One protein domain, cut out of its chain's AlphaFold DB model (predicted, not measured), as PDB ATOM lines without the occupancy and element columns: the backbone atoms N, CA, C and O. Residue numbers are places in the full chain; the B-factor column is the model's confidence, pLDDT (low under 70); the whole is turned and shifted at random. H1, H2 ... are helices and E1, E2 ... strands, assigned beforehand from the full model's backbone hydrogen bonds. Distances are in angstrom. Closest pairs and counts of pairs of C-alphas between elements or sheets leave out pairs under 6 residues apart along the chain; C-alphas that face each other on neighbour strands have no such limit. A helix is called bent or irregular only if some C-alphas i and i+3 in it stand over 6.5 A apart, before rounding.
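This is residues 6 to 100 and 114 to 167 of the 192 residues of an uncharacterized protein of Candidatus Viridilinea mediisalina (UniProt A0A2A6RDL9). A strongly twisted sheet of three long strands, E4, E1 and E5, has helix H3 packed along one face, and H1 crosses H3 and folds back into H2 as a helical hairpin. Toward the other end of the longest axis lies a separate two-stranded ribbon, E2 and E3, while long loops fill much of the rest. The 149 printed residues run E1 H1 H2 E2 E3 E4 H3 E5; the sheet order is E4 E1 E5, antiparallel, and E2 and E3 are antiparallel too. The class is mixed, helices and strands, with under half of the residues in named elements. The whole is compact, radius of gyration of the C-alphas 15.9 A, spanning 46 by 33 by 27 A.

Start at E1, residues 6 to 14, the inner strand. On one side is E4, residues 124 to 132, where N 8 and O 129 are 2.9 A apart; on the other side is E5, residues 160 to 166, where N 11 and O 163 are 2.9 A apart, both within hydrogen-bond range. H3, residues 133 to 145, is on this sheet in two layers, helix over sheet, at a height over the sheet of 9.2 A; it runs along the strands, at 2 degrees to E1 on the local plane. E4, H3 and E5 form a split strand-helix-strand unit, E1 lying between its two strands, with a right-handed crossover. H1, residues 45 to 59, touches H3 with residues 52 to 56 alone, about perpendicular at 86 degrees; the closest C-alphas, of Leu 52 and Leu 142, are 6.1 A apart. H1 and H2, residues 62 to 69, form a hairpin and touch at Ala 56 and Val 65, their closest C-alphas, 6.1 A apart. Look at E2, residues 93 to 97, and E3, residues 114 to 118: N 95 and O 116 are 2.8 A apart, within hydrogen-bond range. Every O i to N i+4 pair is within range in H2, against 10 of 11 in H1 and 7 of 9 in H3.

Find C-alpha 6 at (83.578, 119.174, 138.971); from there E1 runs 25.9 A. H1 measures 21.0 A, H2 10.4 A, E2 12.8 A, E3 12.4 A and E4 25.8 A. H3, 19.9 A, is irregular: C-alphas 134 and 137 are 7.3 A apart. E5, 20.1 A, ends at C-alpha 166, (88.786, 121.539, 143.694).

The C-alphas farthest apart, of Arg 100 and Arg 133, are 48.7 A apart. Residues 101 to 113 are not printed; C-alphas 100 and 114 are 12.3 A apart across the cut. The links E1 to H1, H2 to E2 and H3 to E5 are long. Look for pLDDT under 70 at residues 73 to 75 and 89.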
ATOM      1  N   ILE A   6      82.858 118.324 138.030       92.88
ATOM      2  CA  ILE A   6      83.578 119.174 138.971       92.88
ATOM      3  C   ILE A   6      84.512 120.106 138.210       92.88
ATOM      4  O   ILE A   6      84.965 119.799 137.106       92.88
ATOM      5  N   ARG A   7      84.817 121.247 138.828       93.94
ATOM      6  CA  ARG A   7      85.847 122.170 138.357       93.94
ATOM      7  C   ARG A   7      87.007 122.146 139.337       93.94
ATOM      8  O   ARG A   7      86.798 122.263 140.542       93.94
ATOM      9  N   CYS A   8      88.222 122.064 138.819       95.31
ATOM     10  CA  CYS A   8      89.449 122.144 139.597       95.31
ATOM     11  C   CYS A   8      90.315 123.293 139.085       95.31
ATOM     12  O   CYS A   8      90.401 123.527 137.881       95.31
ATOM     13  N   ASN A   9      90.991 123.987 139.993       95.81
ATOM     14  CA  ASN A   9      92.094 124.873 139.655       95.81
ATOM     15  C   ASN A   9      93.343 124.027 139.424       95.81
ATOM     16  O   ASN A   9      93.691 123.199 140.269       95.81
ATOM     17  N   ILE A  10      94.028 124.274 138.313       96.44
ATOM     18  CA  ILE A  10      95.351 123.730 138.023       96.44
ATOM     19  C   ILE A  10      96.374 124.860 138.133       96.44
ATOM     20  O   ILE A  10      96.203 125.935 137.560       96.44
ATOM     21  N   THR A  11      97.425 124.632 138.912       97.12
ATOM     22  CA  THR A  11      98.518 125.592 139.105       97.12
ATOM     23  C   THR A  11      99.818 124.991 138.605       97.12
ATOM     24  O   THR A  11     100.126 123.853 138.954       97.12
ATOM     25  N   ALA A  12     100.586 125.756 137.834       97.00
ATOM     26  CA  ALA A  12     101.944 125.421 137.429       97.00
ATOM     27  C   ALA A  12     102.925 126.431 138.032       97.00
ATOM     28  O   ALA A  12     102.882 127.616 137.705       97.00
ATOM     29  N   GLU A  13     103.812 125.967 138.910       97.12
ATOM     30  CA  GLU A  13     104.901 126.772 139.470       97.12
ATOM     31  C   GLU A  13     106.222 126.376 138.820       97.12
ATOM     32  O   GLU A  13     106.641 125.219 138.914       97.12
ATOM     33  N   LEU A  14     106.893 127.328 138.170       96.12
ATOM     34  CA  LEU A  14     108.162 127.061 137.505       96.12
ATOM     35  C   LEU A  14     109.295 126.860 138.513       96.12
ATOM     36  O   LEU A  14     109.621 127.745 139.300       96.12
ATOM     37  N   LEU A  15     109.952 125.706 138.443       96.19
ATOM     38  CA  LEU A  15     111.127 125.362 139.246       96.19
ATOM     39  C   LEU A  15     112.444 125.688 138.523       96.19
ATOM     40  O   LEU A  15     113.495 125.741 139.167       96.19
ATOM     41  N   ALA A  16     112.379 125.945 137.216       94.44
ATOM     42  CA  ALA A  16     113.459 126.439 136.367       94.44
ATOM     43  C   ALA A  16     112.908 127.422 135.320       94.44
ATOM     44  O   ALA A  16     111.699 127.475 135.098       94.44
ATOM     45  N   ASP A  17     113.794 128.176 134.668       93.69
ATOM     46  CA  ASP A  17     113.415 129.041 133.547       93.69
ATOM     47  C   ASP A  17     112.806 128.184 132.415       93.69
ATOM     48  O   ASP A  17     113.255 127.060 132.158       93.69
ATOM     49  N   ALA A  18     111.753 128.682 131.762       93.38
ATOM     50  CA  ALA A  18     110.940 127.894 130.834       93.38
ATOM     51  C   ALA A  18     110.632 128.624 129.521       93.38
ATOM     52  O   ALA A  18     110.331 129.815 129.517       93.38
ATOM     53  N   HIS A  19     110.642 127.884 128.412       92.25
ATOM     54  CA  HIS A  19     110.146 128.341 127.116       92.25
ATOM     55  C   HIS A  19     109.067 127.377 126.616       92.25
ATOM     56  O   HIS A  19     109.335 126.193 126.416       92.25
ATOM     57  N   PHE A  20     107.847 127.871 126.405       88.88
ATOM     58  CA  PHE A  20     106.696 127.016 126.079       88.88
ATOM     59  C   PHE A  20     106.463 126.800 124.583       88.88
ATOM     60  O   PHE A  20     105.613 125.993 124.229       88.88
ATOM     61  N   GLY A  21     107.252 127.443 123.719       77.44
ATOM     62  CA  GLY A  21     107.100 127.328 122.273       77.44
ATOM     63  C   GLY A  21     105.935 128.162 121.746       77.44
ATOM     64  O   GLY A  21     104.811 128.081 122.228       77.44
ATOM     65  N   THR A  22     106.203 128.959 120.718       73.12
ATOM     66  CA  THR A  22     105.177 129.715 119.972       73.12
ATOM     67  C   THR A  22     105.183 129.424 118.482       73.12
ATOM     68  O   THR A  22     104.293 129.873 117.767       73.12
ATOM     69  N   GLY A  23     106.229 128.751 117.991       71.12
ATOM     70  CA  GLY A  23     106.513 128.666 116.559       71.12
ATOM     71  C   GLY A  23     106.774 130.027 115.902       71.12
ATOM     72  O   GLY A  23     106.766 130.103 114.681       71.12
ATOM     73  N   SER A  24     106.976 131.090 116.692       76.31
ATOM     74  CA  SER A  24     107.061 132.471 116.218       76.31
ATOM     75  C   SER A  24     108.313 133.167 116.758       76.31
ATOM     76  O   SER A  24     108.659 133.035 117.934       76.31
ATOM     77  N   GLY A  25     108.966 133.944 115.897       83.19
ATOM     78  CA  GLY A  25     110.100 134.810 116.224       83.19
ATOM     79  C   GLY A  25     109.840 136.245 115.768       83.19
ATOM     80  O   GLY A  25     108.898 136.510 115.021       83.19
ATOM     81  N   GLY A  26     110.663 137.187 116.217       83.94
ATOM     82  CA  GLY A  26     110.518 138.597 115.860       83.94
ATOM     83  C   GLY A  26     111.592 139.482 116.480       83.94
ATOM     84  O   GLY A  26     112.159 139.154 117.518       83.94
ATOM     85  N   GLY A  27     111.900 140.610 115.830       79.75
ATOM     86  CA  GLY A  27     112.828 141.614 116.372       79.75
ATOM     87  C   GLY A  27     114.248 141.100 116.651       79.75
ATOM     88  O   GLY A  27     114.887 141.574 117.583       79.75
ATOM     89  N   GLY A  28     114.731 140.114 115.885       81.19
ATOM     90  CA  GLY A  28     116.041 139.484 116.107       81.19
ATOM     91  C   GLY A  28     116.059 138.396 117.190       81.19
ATOM     92  O   GLY A  28     117.131 137.913 117.542       81.19
ATOM     93  N   ILE A  29     114.892 138.009 117.712       85.12
ATOM     94  CA  ILE A  29     114.710 136.877 118.624       85.12
ATOM     95  C   ILE A  29     114.095 135.727 117.827       85.12
ATOM     96  O   ILE A  29     113.034 135.886 117.221       85.12
ATOM     97  N   ASP A  30     114.750 134.570 117.832       86.75
ATOM     98  CA  ASP A  30     114.342 133.402 117.048       86.75
ATOM     99  C   ASP A  30     113.075 132.737 117.593       86.75
ATOM    100  O   ASP A  30     112.278 132.206 116.822       86.75
ATOM    101  N   ALA A  31     112.879 132.756 118.915       88.25
ATOM    102  CA  ALA A  31     111.716 132.149 119.554       88.25
ATOM    103  C   ALA A  31     111.186 133.012 120.705       88.25
ATOM    104  O   ALA A  31     111.801 133.110 121.769       88.25
ATOM    105  N   LEU A  32     110.018 133.611 120.485       89.81
ATOM    106  CA  LEU A  32     109.300 134.433 121.462       89.81
ATOM    107  C   LEU A  32     108.362 133.585 122.323       89.81
ATOM    108  O   LEU A  32     107.990 132.474 121.941       89.81
ATOM    109  N   LEU A  33     107.950 134.110 123.474       90.50
ATOM    110  CA  LEU A  33     106.897 133.514 124.296       90.50
ATOM    111  C   LEU A  33     105.503 133.917 123.824       90.50
ATOM    112  O   LEU A  33     105.283 135.011 123.303       90.50
ATOM    113  N   ALA A  34     104.539 133.026 124.056       89.94
ATOM    114  CA  ALA A  34     103.138 133.342 123.853       89.94
ATOM    115  C   ALA A  34     102.729 134.336 124.929       89.94
ATOM    116  O   ALA A  34     103.106 134.158 126.089       89.94
ATOM    117  N   ARG A  35     101.949 135.351 124.560       89.44
ATOM    118  CA  ARG A  35     101.479 136.367 125.498       89.44
ATOM    119  C   ARG A  35      99.966 136.520 125.445       89.44
ATOM    120  O   ARG A  35      99.361 136.362 124.390       89.44
ATOM    121  N   ASP A  36      99.369 136.826 126.590       89.31
ATOM    122  CA  ASP A  36      97.971 137.225 126.689       89.31
ATOM    123  C   ASP A  36      97.760 138.671 126.194       89.31
ATOM    124  O   ASP A  36      98.698 139.391 125.841       89.31
ATOM    125  N   ARG A  37      96.506 139.141 126.218       87.00
ATOM    126  CA  ARG A  37      96.138 140.519 125.836       87.00
ATOM    127  C   ARG A  37      96.785 141.620 126.691       87.00
ATOM    128  O   ARG A  37      96.702 142.791 126.339       87.00
ATOM    129  N   HIS A  38      97.355 141.265 127.839       87.75
ATOM    130  CA  HIS A  38      98.060 142.168 128.745       87.75
ATOM    131  C   HIS A  38      99.582 142.071 128.573       87.75
ATOM    132  O   HIS A  38     100.322 142.679 129.347       87.75
ATOM    133  N   GLY A  39     100.056 141.320 127.575       88.56
ATOM    134  CA  GLY A  39     101.472 141.127 127.301       88.56
ATOM    135  C   GLY A  39     102.160 140.164 128.268       88.56
ATOM    136  O   GLY A  39     103.386 140.130 128.295       88.56
ATOM    137  N   ARG A  40     101.430 139.380 129.065       91.62
ATOM    138  CA  ARG A  40     102.005 138.436 130.041       91.62
ATOM    139  C   ARG A  40     102.173 137.062 129.416       91.62
ATOM    140  O   ARG A  40     101.341 136.702 128.589       91.62
ATOM    141  N   PRO A  41     103.195 136.277 129.795       92.75
ATOM    142  CA  PRO A  41     103.354 134.941 129.247       92.75
ATOM    143  C   PRO A  41     102.120 134.074 129.528       92.75
ATOM    144  O   PRO A  41     101.479 134.209 130.572       92.75
ATOM    145  N   VAL A  42     101.802 133.168 128.606       93.12
ATOM    146  CA  VAL A  42     100.694 132.212 128.737       93.12
ATOM    147  C   VAL A  42     101.154 130.811 128.350       93.12
ATOM    148  O   VAL A  42     101.962 130.638 127.434       93.12
ATOM    149  N   ILE A  43     100.638 129.802 129.053       93.62
ATOM    150  CA  ILE A  43     100.772 128.398 128.658       93.62
ATOM    151  C   ILE A  43      99.437 127.971 128.061       93.62
ATOM    152  O   ILE A  43      98.445 127.850 128.778       93.62
ATOM    153  N   TRP A  44      99.399 127.752 126.750       93.19
ATOM    154  CA  TRP A  44      98.166 127.361 126.071       93.19
ATOM    155  C   TRP A  44      97.637 126.015 126.570       93.19
ATOM    156  O   TRP A  44      98.417 125.084 126.793       93.19
ATOM    157  N   ALA A  45      96.310 125.899 126.675       92.88
ATOM    158  CA  ALA A  45      95.633 124.664 127.075       92.88
ATOM    159  C   ALA A  45      96.100 123.460 126.243       92.88
ATOM    160  O   ALA A  45      96.420 122.412 126.793       92.88
ATOM    161  N   SER A  46      96.255 123.647 124.929       91.12
ATOM    162  CA  SER A  46      96.720 122.614 123.996       91.12
ATOM    163  C   SER A  46      98.109 122.062 124.329       91.12
ATOM    164  O   SER A  46      98.364 120.875 124.126       91.12
ATOM    165  N   HIS A  47      99.008 122.894 124.866       92.69
ATOM    166  CA  HIS A  47     100.340 122.460 125.287       92.69
ATOM    167  C   HIS A  47     100.270 121.622 126.564       92.69
ATOM    168  O   HIS A  47     100.891 120.563 126.650       92.69
ATOM    169  N   VAL A  48      99.469 122.068 127.536       93.69
ATOM    170  CA  VAL A  48      99.228 121.330 128.785       93.69
ATOM    171  C   VAL A  48      98.575 119.980 128.487       93.69
ATOM    172  O   VAL A  48      99.083 118.943 128.913       93.69
ATOM    173  N   GLU A  49      97.502 119.979 127.696       93.81
ATOM    174  CA  GLU A  49      96.809 118.773 127.242       93.81
ATOM    175  C   GLU A  49      97.741 117.837 126.482       93.81
ATOM    176  O   GLU A  49      97.738 116.635 126.735       93.81
ATOM    177  N   GLY A  50      98.570 118.365 125.578       92.94
ATOM    178  CA  GLY A  50      99.519 117.569 124.807       92.94
ATOM    179  C   GLY A  50     100.494 116.801 125.698       92.94
ATOM    180  O   GLY A  50     100.707 115.606 125.491       92.94
ATOM    181  N   VAL A  51     101.044 117.458 126.723       94.25
ATOM    182  CA  VAL A  51     101.989 116.822 127.651       94.25
ATOM    183  C   VAL A  51     101.294 115.845 128.601       94.25
ATOM    184  O   VAL A  51     101.813 114.752 128.825       94.25
ATOM    185  N   LEU A  52     100.108 116.178 129.117       95.69
ATOM    186  CA  LEU A  52      99.336 115.251 129.952       95.69
ATOM    187  C   LEU A  52      98.866 114.023 129.157       95.69
ATOM    188  O   LEU A  52      98.908 112.910 129.676       95.69
ATOM    189  N   ARG A  53      98.477 114.196 127.889       95.06
ATOM    190  CA  ARG A  53      98.107 113.100 126.980       95.06
ATOM    191  C   ARG A  53      99.299 112.187 126.705       95.06
ATOM    192  O   ARG A  53      99.148 110.969 126.715       95.06
ATOM    193  N   ASP A  54     100.482 112.756 126.492       94.06
ATOM    194  CA  ASP A  54     101.726 111.997 126.330       94.06
ATOM    195  C   ASP A  54     102.087 111.204 127.601       94.06
ATOM    196  O   ASP A  54     102.452 110.032 127.520       94.06
ATOM    197  N   ALA A  55     101.896 111.790 128.789       95.06
ATOM    198  CA  ALA A  55     102.016 111.062 130.054       95.06
ATOM    199  C   ALA A  55     100.985 109.931 130.177       95.06
ATOM    200  O   ALA A  55     101.340 108.812 130.539       95.06
ATOM    201  N   ALA A  56      99.730 110.185 129.807       95.81
ATOM    202  CA  ALA A  56      98.666 109.192 129.877       95.81
ATOM    203  C   ALA A  56      98.931 107.986 128.967       95.81
ATOM    204  O   ALA A  56      98.746 106.856 129.403       95.81
ATOM    205  N   ARG A  57      99.455 108.207 127.753       95.38
ATOM    206  CA  ARG A  57      99.845 107.133 126.816       95.38
ATOM    207  C   ARG A  57     100.931 106.203 127.350       95.38
ATOM    208  O   ARG A  57     101.025 105.067 126.905       95.38
ATOM    209  N   ARG A  58     101.765 106.673 128.281       94.25
ATOM    210  CA  ARG A  58     102.780 105.832 128.936       94.25
ATOM    211  C   ARG A  58     102.206 104.975 130.064       94.25
ATOM    212  O   ARG A  58     102.815 103.972 130.420       94.25
ATOM    213  N   LEU A  59     101.087 105.394 130.652       94.31
ATOM    214  CA  LEU A  59     100.556 104.843 131.904       94.31
ATOM    215  C   LEU A  59      99.279 104.025 131.711       94.31
ATOM    216  O   LEU A  59      98.967 103.174 132.542       94.31
ATOM    217  N   HIS A  60      98.534 104.297 130.644       95.12
ATOM    218  CA  HIS A  60      97.212 103.745 130.391       95.12
ATOM    219  C   HIS A  60      97.073 103.294 128.936       95.12
ATOM    220  O   HIS A  60      97.863 103.662 128.067       95.12
ATOM    221  N   ASP A  61      96.052 102.485 128.677       93.56
ATOM    222  CA  ASP A  61      95.704 102.029 127.338       93.56
ATOM    223  C   ASP A  61      95.106 103.161 126.476       93.56
ATOM    224  O   ASP A  61      94.581 104.161 126.975       93.56
ATOM    225  N   GLU A  62      95.147 102.983 125.153       91.38
ATOM    226  CA  GLU A  62      94.684 103.990 124.190       91.38
ATOM    227  C   GLU A  62      93.190 104.323 124.342       91.38
ATOM    228  O   GLU A  62      92.784 105.443 124.021       91.38
ATOM    229  N   GLN A  63      92.358 103.393 124.834       90.94
ATOM    230  CA  GLN A  63      90.930 103.640 125.037       90.94
ATOM    231  C   GLN A  63      90.726 104.625 126.193       90.94
ATOM    232  O   GLN A  63      90.083 105.654 125.993       90.94
ATOM    233  N   THR A  64      91.370 104.393 127.339       92.06
ATOM    234  CA  THR A  64      91.338 105.315 128.486       92.06
ATOM    235  C   THR A  64      91.828 106.721 128.112       92.06
ATOM    236  O   THR A  64      91.187 107.721 128.445       92.06
ATOM    237  N   VAL A  65      92.944 106.815 127.377       93.12
ATOM    238  CA  VAL A  65      93.499 108.103 126.919       93.12
ATOM    239  C   VAL A  65      92.522 108.828 125.995       93.12
ATOM    240  O   VAL A  65      92.298 110.032 126.139       93.12
ATOM    241  N   SER A  66      91.937 108.090 125.053       91.25
ATOM    242  CA  SER A  66      90.982 108.614 124.079       91.25
ATOM    243  C   SER A  66      89.692 109.102 124.724       91.25
ATOM    244  O   SER A  66      89.157 110.128 124.313       91.25
ATOM    245  N   ASP A  67      89.194 108.394 125.733       90.62
ATOM    246  CA  ASP A  67      87.974 108.782 126.438       90.62
ATOM    247  C   ASP A  67      88.203 110.039 127.286       90.62
ATOM    248  O   ASP A  67      87.328 110.899 127.375       90.62
ATOM    249  N   PHE A  68      89.391 110.190 127.879       93.38
ATOM    250  CA  PHE A  68      89.722 111.357 128.693       93.38
ATOM    251  C   PHE A  68      90.000 112.612 127.847       93.38
ATOM    252  O   PHE A  68      89.402 113.661 128.091       93.38
ATOM    253  N   PHE A  69      90.861 112.503 126.827       92.62
ATOM    254  CA  PHE A  69      91.346 113.634 126.017       92.62
ATOM    255  C   PHE A  69      90.671 113.787 124.645       92.62
ATOM    256  O   PHE A  69      91.083 114.643 123.857       92.62
ATOM    257  N   GLY A  70      89.693 112.941 124.326       88.94
ATOM    258  CA  GLY A  70      89.029 112.903 123.024       88.94
ATOM    259  C   GLY A  70      89.863 112.255 121.909       88.94
ATOM    260  O   GLY A  70      91.062 111.993 122.043       88.94
ATOM    261  N   ARG A  71      89.208 112.022 120.764       81.44
ATOM    262  CA  ARG A  71      89.840 111.585 119.504       81.44
ATOM    263  C   ARG A  71      89.602 112.603 118.400       81.44
ATOM    264  O   ARG A  71      88.519 113.186 118.300       81.44
ATOM    265  N   SER A  72      90.579 112.737 117.506       70.94
ATOM    266  CA  SER A  72      90.388 113.415 116.224       70.94
ATOM    267  C   SER A  72      89.194 112.795 115.491       70.94
ATOM    268  O   SER A  72      89.144 111.578 115.324       70.94
ATOM    269  N   GLY A  73      88.230 113.615 115.069       65.75
ATOM    270  CA  GLY A  73      87.045 113.140 114.343       65.75
ATOM    271  C   GLY A  73      85.752 112.999 115.158       65.75
ATOM    272  O   GLY A  73      84.774 112.510 114.605       65.75
ATOM    273  N   GLY A  74      85.697 113.470 116.414       59.22
ATOM    274  CA  GLY A  74      84.413 113.869 117.023       59.22
ATOM    275  C   GLY A  74      83.981 113.182 118.321       59.22
ATOM    276  O   GLY A  74      82.841 113.378 118.737       59.22
ATOM    277  N   LEU A  75      84.846 112.420 118.997       67.50
ATOM    278  CA  LEU A  75      84.555 111.986 120.371       67.50
ATOM    279  C   LEU A  75      84.818 113.146 121.336       67.50
ATOM    280  O   LEU A  75      85.945 113.638 121.426       67.50
ATOM    281  N   GLN A  76      83.764 113.589 122.024       75.19
ATOM    282  CA  GLN A  76      83.832 114.671 123.001       75.19
ATOM    283  C   GLN A  76      84.740 114.258 124.164       75.19
ATOM    284  O   GLN A  76      84.494 113.251 124.824       75.19
ATOM    285  N   GLN A  77      85.791 115.042 124.399       86.44
ATOM    286  CA  GLN A  77      86.698 114.840 125.525       86.44
ATOM    287  C   GLN A  77      85.979 115.024 126.865       86.44
ATOM    288  O   GLN A  77      85.040 115.819 126.976       86.44
ATOM    289  N   ARG A  78      86.430 114.293 127.888       91.06
ATOM    290  CA  ARG A  78      85.841 114.325 129.235       91.06
ATOM    291  C   ARG A  78      86.558 115.297 130.165       91.06
ATOM    292  O   ARG A  78      85.970 115.696 131.160       91.06
ATOM    293  N   ALA A  79      87.774 115.717 129.828       92.75
ATOM    294  CA  ALA A  79      88.478 116.789 130.518       92.75
ATOM    295  C   ALA A  79      88.600 118.023 129.616       92.75
ATOM    296  O   ALA A  79      89.071 117.929 128.486       92.75
ATOM    297  N   LEU A  80      88.166 119.176 130.121       92.25
ATOM    298  CA  LEU A  80      88.214 120.465 129.434       92.25
ATOM    299  C   LEU A  80      89.190 121.379 130.165       92.25
ATOM    300  O   LEU A  80      88.890 121.823 131.272       92.25
ATOM    301  N   PHE A  81      90.345 121.652 129.561       93.38
ATOM    302  CA  PHE A  81      91.365 122.518 130.146       93.38
ATOM    303  C   PHE A  81      91.229 123.948 129.626       93.38
ATOM    304  O   PHE A  81      90.958 124.172 128.448       93.38
ATOM    305  N   THR A  82      91.462 124.924 130.498       94.69
ATOM    306  CA  THR A  82      91.745 126.300 130.083       94.69
ATOM    307  C   THR A  82      93.248 126.522 130.025       94.69
ATOM    308  O   THR A  82      94.039 125.788 130.629       94.69
ATOM    309  N   SER A  83      93.654 127.570 129.323       94.94
ATOM    310  CA  SER A  83      95.043 128.002 129.302       94.94
ATOM    311  C   SER A  83      95.468 128.458 130.702       94.94
ATOM    312  O   SER A  83      94.639 128.840 131.538       94.94
ATOM    313  N   LEU A  84      96.766 128.371 130.987       95.19
ATOM    314  CA  LEU A  84      97.322 128.799 132.265       95.19
ATOM    315  C   LEU A  84      97.865 130.218 132.119       95.19
ATOM    316  O   LEU A  84      98.800 130.466 131.350       95.19
ATOM    317  N   TYR A  85      97.292 131.136 132.887       94.44
ATOM    318  CA  TYR A  85      97.632 132.554 132.889       94.44
ATOM    319  C   TYR A  85      98.410 132.918 134.143       94.44
ATOM    320  O   TYR A  85      98.206 132.329 135.204       94.44
ATOM    321  N   THR A  86      99.272 133.923 134.043       94.25
ATOM    322  CA  THR A  86      99.949 134.490 135.207       94.25
ATOM    323  C   THR A  86      99.427 135.890 135.524       94.25
ATOM    324  O   THR A  86      99.141 136.704 134.640       94.25
ATOM    325  N   SER A  87      99.287 136.179 136.816       89.12
ATOM    326  CA  SER A  87      99.119 137.547 137.311       89.12
ATOM    327  C   SER A  87     100.448 138.289 137.416       89.12
ATOM    328  O   SER A  87     100.443 139.515 137.521       89.12
ATOM    329  N   ASP A  88     101.565 137.561 137.396       81.31
ATOM    330  CA  ASP A  88     102.887 138.117 137.629       81.31
ATOM    331  C   ASP A  88     103.355 138.865 136.380       81.31
ATOM    332  O   ASP A  88     103.376 138.332 135.268       81.31
ATOM    333  N   ALA A  89     103.777 140.113 136.563       69.69
ATOM    334  CA  ALA A  89     104.401 140.914 135.513       69.69
ATOM    335  C   ALA A  89     105.902 140.592 135.371       69.69
ATOM    336  O   ALA A  89     106.712 141.489 135.155       69.69
ATOM    337  N   SER A  90     106.288 139.325 135.553       72.62
ATOM    338  CA  SER A  90     107.690 138.911 135.541       72.62
ATOM    339  C   SER A  90     108.329 139.206 134.185       72.62
ATOM    340  O   SER A  90     107.868 138.721 133.147       72.62
ATOM    341  N   GLU A  91     109.418 139.976 134.195       83.00
ATOM    342  CA  GLU A  91     110.186 140.261 132.986       83.00
ATOM    343  C   GLU A  91     110.776 138.967 132.420       83.00
ATOM    344  O   GLU A  91     111.513 138.232 133.088       83.00
ATOM    345  N   CYS A  92     110.423 138.678 131.171       88.25
ATOM    346  CA  CYS A  92     110.973 137.547 130.440       88.25
ATOM    347  C   CYS A  92     112.419 137.852 130.036       88.25
ATOM    348  O   CYS A  92     112.785 139.001 129.787       88.25
ATOM    349  N   ARG A  93     113.256 136.818 129.977       89.69
ATOM    350  CA  ARG A  93     114.688 136.951 129.688       89.69
ATOM    351  C   ARG A  93     114.996 136.405 128.309       89.69
ATOM    352  O   ARG A  93     114.494 135.348 127.948       89.69
ATOM    353  N   ILE A  94     115.881 137.065 127.572       89.12
ATOM    354  CA  ILE A  94     116.391 136.543 126.301       89.12
ATOM    355  C   ILE A  94     117.695 135.809 126.580       89.12
ATOM    356  O   ILE A  94     118.665 136.395 127.062       89.12
ATOM    357  N   TRP A  95     117.718 134.516 126.286       86.44
ATOM    358  CA  TRP A  95     118.906 133.681 126.381       86.44
ATOM    359  C   TRP A  95     119.406 133.351 124.988       86.44
ATOM    360  O   TRP A  95     118.623 133.105 124.077       86.44
ATOM    361  N   ARG A  96     120.729 133.325 124.824       83.25
ATOM    362  CA  ARG A  96     121.359 132.915 123.571       83.25
ATOM    363  C   ARG A  96     122.038 131.575 123.765       83.25
ATOM    364  O   ARG A  96     122.830 131.424 124.694       83.25
ATOM    365  N   SER A  97     121.745 130.623 122.895       73.62
ATOM    366  CA  SER A  97     122.394 129.315 122.889       73.62
ATOM    367  C   SER A  97     122.776 128.920 121.471       73.62
ATOM    368  O   SER A  97     122.133 129.320 120.509       73.62
ATOM    369  N   SER A  98     123.857 128.158 121.337       73.38
ATOM    370  CA  SER A  98     124.307 127.576 120.073       73.38
ATOM    371  C   SER A  98     124.444 126.069 120.239       73.38
ATOM    372  O   SER A  98     124.819 125.591 121.318       73.38
ATOM    373  N   ALA A  99     124.174 125.309 119.182       73.25
ATOM    374  CA  ALA A  99     124.508 123.892 119.172       73.25
ATOM    375  C   ALA A  99     126.034 123.730 119.172       73.25
ATOM    376  O   ALA A  99     126.763 124.595 118.691       73.25
ATOM    377  N   ARG A 100     126.529 122.623 119.727       74.62
ATOM    378  CA  ARG A 100     127.952 122.273 119.645       74.62
ATOM    379  C   ARG A 100     128.214 121.471 118.378       74.62
ATOM    380  O   ARG A 100     127.355 120.696 117.964       74.62
ATOM    381  N   ARG A 114     120.888 130.804 118.513       83.00
ATOM    382  CA  ARG A 114     119.479 131.146 118.679       83.00
ATOM    383  C   ARG A 114     119.304 132.027 119.904       83.00
ATOM    384  O   ARG A 114     119.796 131.695 120.981       83.00
ATOM    385  N   ALA A 115     118.595 133.134 119.745       88.75
ATOM    386  CA  ALA A 115     118.054 133.952 120.815       88.75
ATOM    387  C   ALA A 115     116.631 133.474 121.135       88.75
ATOM    388  O   ALA A 115     115.737 133.524 120.294       88.75
ATOM    389  N   ILE A 116     116.421 132.994 122.355       90.56
ATOM    390  CA  ILE A 116     115.167 132.396 122.809       90.56
ATOM    391  C   ILE A 116     114.721 133.113 124.074       90.56
ATOM    392  O   ILE A 116     115.513 133.345 124.987       90.56
ATOM    393  N   GLU A 117     113.444 133.453 124.133       91.94
ATOM    394  CA  GLU A 117     112.843 134.084 125.294       91.94
ATOM    395  C   GLU A 117     112.381 133.048 126.333       91.94
ATOM    396  O   GLU A 117     111.750 132.047 125.995       91.94
ATOM    397  N   PHE A 118     112.665 133.305 127.608       93.00
ATOM    398  CA  PHE A 118     112.339 132.441 128.739       93.00
ATOM    399  C   PHE A 118     111.528 133.178 129.804       93.00
ATOM    400  O   PHE A 118     111.816 134.322 130.164       93.00
ATOM    401  N   VAL A 119     110.542 132.473 130.357       94.25
ATOM    402  CA  VAL A 119     109.857 132.850 131.591       94.25
ATOM    403  C   VAL A 119     110.759 132.474 132.766       94.25
ATOM    404  O   VAL A 119     111.239 131.338 132.806       94.25
ATOM    405  N   PRO A 120     110.989 133.376 133.733       94.25
ATOM    406  CA  PRO A 120     111.850 133.078 134.864       94.25
ATOM    407  C   PRO A 120     111.230 132.045 135.815       94.25
ATOM    408  O   PRO A 120     110.012 132.009 136.037       94.25
ATOM    409  N   LYS A 121     112.102 131.255 136.444       94.62
ATOM    410  CA  LYS A 121     111.796 130.417 137.607       94.62
ATOM    411  C   LYS A 121     110.985 131.191 138.653       94.62
ATOM    412  O   LYS A 121     111.251 132.357 138.927       94.62
ATOM    413  N   GLY A 122     110.051 130.497 139.294       94.69
ATOM    414  CA  GLY A 122     109.189 131.022 140.352       94.69
ATOM    415  C   GLY A 122     107.888 131.627 139.835       94.69
ATOM    416  O   GLY A 122     106.972 131.819 140.629       94.69
ATOM    417  N   THR A 123     107.771 131.870 138.524       95.62
ATOM    418  CA  THR A 123     106.515 132.338 137.922       95.62
ATOM    419  C   THR A 123     105.421 131.294 138.117       95.62
ATOM    420  O   THR A 123     105.638 130.099 137.870       95.62
ATOM    421  N   LYS A 124     104.245 131.750 138.554       96.75
ATOM    422  CA  LYS A 124     103.075 130.897 138.764       96.75
ATOM    423  C   LYS A 124     102.033 131.147 137.688       96.75
ATOM    424  O   LYS A 124     101.675 132.290 137.407       96.75
ATOM    425  N   PHE A 125     101.525 130.062 137.124       96.38
ATOM    426  CA  PHE A 125     100.426 130.073 136.173       96.38
ATOM    427  C   PHE A 125      99.232 129.332 136.754       96.38
ATOM    428  O   PHE A 125      99.396 128.303 137.408       96.38
ATOM    429  N   VAL A 126      98.034 129.842 136.497       96.06
ATOM    430  CA  VAL A 126      96.778 129.278 136.981       96.06
ATOM    431  C   VAL A 126      95.803 129.161 135.823       96.06
ATOM    432  O   VAL A 126      95.640 130.085 135.028       96.06
ATOM    433  N   GLY A 127      95.136 128.021 135.759       94.94
ATOM    434  CA  GLY A 127      93.982 127.792 134.907       94.94
ATOM    435  C   GLY A 127      93.026 126.835 135.597       94.94
ATOM    436  O   GLY A 127      93.119 126.582 136.802       94.94
ATOM    437  N   THR A 128      92.099 126.289 134.828       95.25
ATOM    438  CA  THR A 128      91.066 125.395 135.331       95.25
ATOM    439  C   THR A 128      90.929 124.171 134.449       95.25
ATOM    440  O   THR A 128      91.286 124.185 133.274       95.25
ATOM    441  N   VAL A 129      90.412 123.106 135.043       95.00
ATOM    442  CA  VAL A 129      89.994 121.908 134.331       95.00
ATOM    443  C   VAL A 129      88.622 121.490 134.831       95.00
ATOM    444  O   VAL A 129      88.379 121.429 136.039       95.00
ATOM    445  N   GLU A 130      87.719 121.236 133.895       93.94
ATOM    446  CA  GLU A 130      86.417 120.642 134.170       93.94
ATOM    447  C   GLU A 130      86.405 119.200 133.711       93.94
ATOM    448  O   GLU A 130      86.817 118.894 132.593       93.94
ATOM    449  N   LEU A 131      85.942 118.317 134.586       94.12
ATOM    450  CA  LEU A 131      85.884 116.893 134.316       94.12
ATOM    451  C   LEU A 131      84.833 116.215 135.194       94.12
ATOM    452  O   LEU A 131      84.481 116.725 136.263       94.12
ATOM    453  N   PRO A 132      84.358 115.031 134.800       94.31
ATOM    454  CA  PRO A 132      83.621 114.160 135.690       94.31
ATOM    455  C   PRO A 132      84.390 113.824 136.964       94.31
ATOM    456  O   PRO A 132      85.560 113.437 136.908       94.31
ATOM    457  N   ARG A 133      83.707 113.840 138.116       94.06
ATOM    458  CA  ARG A 133      84.308 113.482 139.415       94.06
ATOM    459  C   ARG A 133      84.980 112.104 139.382       94.06
ATOM    460  O   ARG A 133      86.007 111.909 140.028       94.06
ATOM    461  N   ARG A 134      84.449 111.165 138.587       94.38
ATOM    462  CA  ARG A 134      85.017 109.814 138.427       94.38
ATOM    463  C   ARG A 134      86.403 109.783 137.773       94.38
ATOM    464  O   ARG A 134      87.145 108.843 138.024       94.38
ATOM    465  N   ASP A 135      86.767 110.799 136.992       94.94
ATOM    466  CA  ASP A 135      88.075 110.869 136.324       94.94
ATOM    467  C   ASP A 135      89.120 111.660 137.130       94.94
ATOM    468  O   ASP A 135      90.282 111.749 136.728       94.94
ATOM    469  N   MET A 136      88.742 112.221 138.284       94.88
ATOM    470  CA  MET A 136      89.657 112.969 139.151       94.88
ATOM    471  C   MET A 136      90.914 112.174 139.552       94.88
ATOM    472  O   MET A 136      92.006 112.745 139.486       94.88
ATOM    473  N   PRO A 137      90.837 110.871 139.903       95.69
ATOM    474  CA  PRO A 137      92.032 110.094 140.240       95.69
ATOM    475  C   PRO A 137      93.016 109.959 139.073       95.69
ATOM    476  O   PRO A 137      94.230 110.021 139.279       95.69
ATOM    477  N   LEU A 138      92.507 109.822 137.842       95.75
ATOM    478  CA  LEU A 138      93.340 109.780 136.640       95.75
ATOM    479  C   LEU A 138      94.075 111.111 136.467       95.75
ATOM    480  O   LEU A 138      95.298 111.127 136.358       95.75
ATOM    481  N   LEU A 139      93.357 112.234 136.528       96.56
ATOM    482  CA  LEU A 139      93.971 113.555 136.412       96.56
ATOM    483  C   LEU A 139      95.038 113.800 137.498       96.56
ATOM    484  O   LEU A 139      96.118 114.308 137.191       96.56
ATOM    485  N   GLN A 140      94.766 113.416 138.750       96.44
ATOM    486  CA  GLN A 140      95.734 113.519 139.849       96.44
ATOM    487  C   GLN A 140      97.013 112.732 139.553       96.44
ATOM    488  O   GLN A 140      98.109 113.246 139.779       96.44
ATOM    489  N   ARG A 141      96.881 111.514 139.016       96.44
ATOM    490  CA  ARG A 141      98.029 110.692 138.630       96.44
ATOM    491  C   ARG A 141      98.840 111.351 137.517       96.44
ATOM    492  O   ARG A 141     100.054 111.442 137.641       96.44
ATOM    493  N   LEU A 142      98.185 111.863 136.475       96.50
ATOM    494  CA  LEU A 142      98.868 112.535 135.361       96.50
ATOM    495  C   LEU A 142      99.635 113.781 135.815       96.50
ATOM    496  O   LEU A 142     100.748 114.027 135.360       96.50
ATOM    497  N   ILE A 143      99.072 114.546 136.749       95.75
ATOM    498  CA  ILE A 143      99.706 115.750 137.296       95.75
ATOM    499  C   ILE A 143     100.946 115.444 138.134       95.75
ATOM    500  O   ILE A 143     101.875 116.247 138.147       95.75
ATOM    501  N   GLN A 144     100.993 114.286 138.791       94.88
ATOM    502  CA  GLN A 144     102.188 113.827 139.506       94.88
ATOM    503  C   GLN A 144     103.309 113.370 138.563       94.88
ATOM    504  O   GLN A 144     104.471 113.376 138.956       94.88
ATOM    505  N   GLU A 145     102.965 112.972 137.340       95.31
ATOM    506  CA  GLU A 145     103.895 112.397 136.361       95.31
ATOM    507  C   GLU A 145     104.529 113.454 135.449       95.31
ATOM    508  O   GLU A 145     105.543 113.195 134.802       95.31
ATOM    509  N   VAL A 146     103.955 114.658 135.390       94.38
ATOM    510  CA  VAL A 146     104.489 115.773 134.604       94.38
ATOM    511  C   VAL A 146     105.314 116.696 135.497       94.38
ATOM    512  O   VAL A 146     104.779 117.445 136.311       94.38
ATOM    513  N   ASP A 147     106.628 116.686 135.286       93.69
ATOM    514  CA  ASP A 147     107.608 117.500 136.014       93.69
ATOM    515  C   ASP A 147     108.217 118.633 135.167       93.69
ATOM    516  O   ASP A 147     108.964 119.471 135.683       93.69
ATOM    517  N   ALA A 148     107.906 118.685 133.867       93.00
ATOM    518  CA  ALA A 148     108.390 119.719 132.962       93.00
ATOM    519  C   ALA A 148     107.440 119.998 131.785       93.00
ATOM    520  O   ALA A 148     106.887 119.082 131.173       93.00
ATOM    521  N   LEU A 149     107.331 121.274 131.398       91.38
ATOM    522  CA  LEU A 149     106.645 121.733 130.186       91.38
ATOM    523  C   LEU A 149     107.594 122.549 129.301       91.38
ATOM    524  O   LEU A 149     108.445 123.283 129.791       91.38
ATOM    525  N   GLY A 150     107.384 122.477 127.985       87.00
ATOM    526  CA  GLY A 150     108.092 123.319 127.016       87.00
ATOM    527  C   GLY A 150     109.342 122.673 126.415       87.00
ATOM    528  O   GLY A 150     109.501 121.448 126.432       87.00
ATOM    529  N   SER A 151     110.205 123.498 125.823       81.56
ATOM    530  CA  SER A 151     111.455 123.070 125.189       81.56
ATOM    531  C   SER A 151     112.615 123.001 126.194       81.56
ATOM    532  O   SER A 151     112.528 123.498 127.314       81.56
ATOM    533  N   GLY A 152     113.713 122.333 125.818       76.31
ATOM    534  CA  GLY A 152     114.916 122.266 126.662       76.31
ATOM    535  C   GLY A 152     114.789 121.391 127.919       76.31
ATOM    536  O   GLY A 152     115.612 121.501 128.827       76.31
ATOM    537  N   ARG A 153     113.800 120.487 127.970       77.69
ATOM    538  CA  ARG A 153     113.579 119.565 129.105       77.69
ATOM    539  C   ARG A 153     114.819 118.724 129.433       77.69
ATOM    540  O   ARG A 153     115.201 118.611 130.593       77.69
ATOM    541  N   ALA A 154     115.505 118.214 128.406       74.69
ATOM    542  CA  ALA A 154     116.736 117.429 128.559       74.69
ATOM    543  C   ALA A 154     117.902 118.236 129.161       74.69
ATOM    544  O   ALA A 154     118.770 117.675 129.821       74.69
ATOM    545  N   THR A 155     117.909 119.557 128.966       76.06
ATOM    546  CA  THR A 155     118.923 120.471 129.508       76.06
ATOM    547  C   THR A 155     118.496 121.108 130.835       76.06
ATOM    548  O   THR A 155     119.179 121.999 131.331       76.06
ATOM    549  N   GLY A 156     117.374 120.668 131.419       82.00
ATOM    550  CA  GLY A 156     116.875 121.129 132.718       82.00
ATOM    551  C   GLY A 156     115.972 122.367 132.684       82.00
ATOM    552  O   GLY A 156     115.546 122.813 133.749       82.00
ATOM    553  N   ALA A 157     115.649 122.901 131.502       87.69
ATOM    554  CA  ALA A 157     114.680 123.986 131.357       87.69
ATOM    555  C   ALA A 157     113.240 123.466 131.480       87.69
ATOM    556  O   ALA A 157     112.968 122.282 131.270       87.69
ATOM    557  N   GLY A 158     112.310 124.357 131.823       90.50
ATOM    558  CA  GLY A 158     110.882 124.038 131.832       90.50
ATOM    559  C   GLY A 158     110.411 123.179 133.003       90.50
ATOM    560  O   GLY A 158     109.238 122.807 133.031       90.50
ATOM    561  N   ARG A 159     111.287 122.864 133.971       95.69
ATOM    562  CA  ARG A 159     110.899 122.136 135.188       95.69
ATOM    563  C   ARG A 159     109.855 122.915 135.967       95.69
ATOM    564  O   ARG A 159     109.997 124.123 136.160       95.69
ATOM    565  N   LEU A 160     108.852 122.214 136.471       95.56
ATOM    566  CA  LEU A 160     107.751 122.813 137.201       95.56
ATOM    567  C   LEU A 160     107.093 121.832 138.161       95.56
ATOM    568  O   LEU A 160     107.315 120.627 138.111       95.56
ATOM    569  N   LYS A 161     106.258 122.383 139.031       96.75
ATOM    570  CA  LYS A 161     105.352 121.633 139.887       96.75
ATOM    571  C   LYS A 161     103.920 121.936 139.469       96.75
ATOM    572  O   LYS A 161     103.509 123.096 139.514       96.75
ATOM    573  N   LEU A 162     103.172 120.898 139.102       97.06
ATOM    574  CA  LEU A 162     101.727 120.989 138.920       97.06
ATOM    575  C   LEU A 162     101.002 120.698 140.239       97.06
ATOM    576  O   LEU A 162     101.419 119.846 141.026       97.06
ATOM    577  N   ALA A 163      99.908 121.409 140.482       96.75
ATOM    578  CA  ALA A 163      99.029 121.186 141.622       96.75
ATOM    579  C   ALA A 163      97.562 121.323 141.215       96.75
ATOM    580  O   ALA A 163      97.230 122.106 140.323       96.75
ATOM    581  N   LEU A 164      96.693 120.584 141.908       96.25
ATOM    582  CA  LEU A 164      95.243 120.671 141.778       96.25
ATOM    583  C   LEU A 164      94.593 121.079 143.087       96.25
ATOM    584  O   LEU A 164      94.975 120.598 144.152       96.25
ATOM    585  N   ALA A 165      93.533 121.865 142.972       94.88
ATOM    586  CA  ALA A 165      92.569 122.079 144.040       94.88
ATOM    587  C   ALA A 165      91.157 122.073 143.450       94.88
ATOM    588  O   ALA A 165      90.937 122.707 142.422       94.88
ATOM    589  N   GLU A 166      90.196 121.389 144.080       91.38
ATOM    590  CA  GLU A 166      88.786 121.539 143.694       91.38
ATOM    591  C   GLU A 166      88.389 123.016 143.844       91.38
ATOM    592  O   GLU A 166      88.624 123.647 144.878       91.38
ATOM    593  N   ALA A 167      87.829 123.590 142.783       85.56
ATOM    594  CA  ALA A 167      87.343 124.953 142.784       85.56
ATOM    595  C   ALA A 167      85.904 124.949 143.300       85.56
ATOM    596  O   ALA A 167      85.047 124.230 142.784       85.56
TER     597      ALA A 167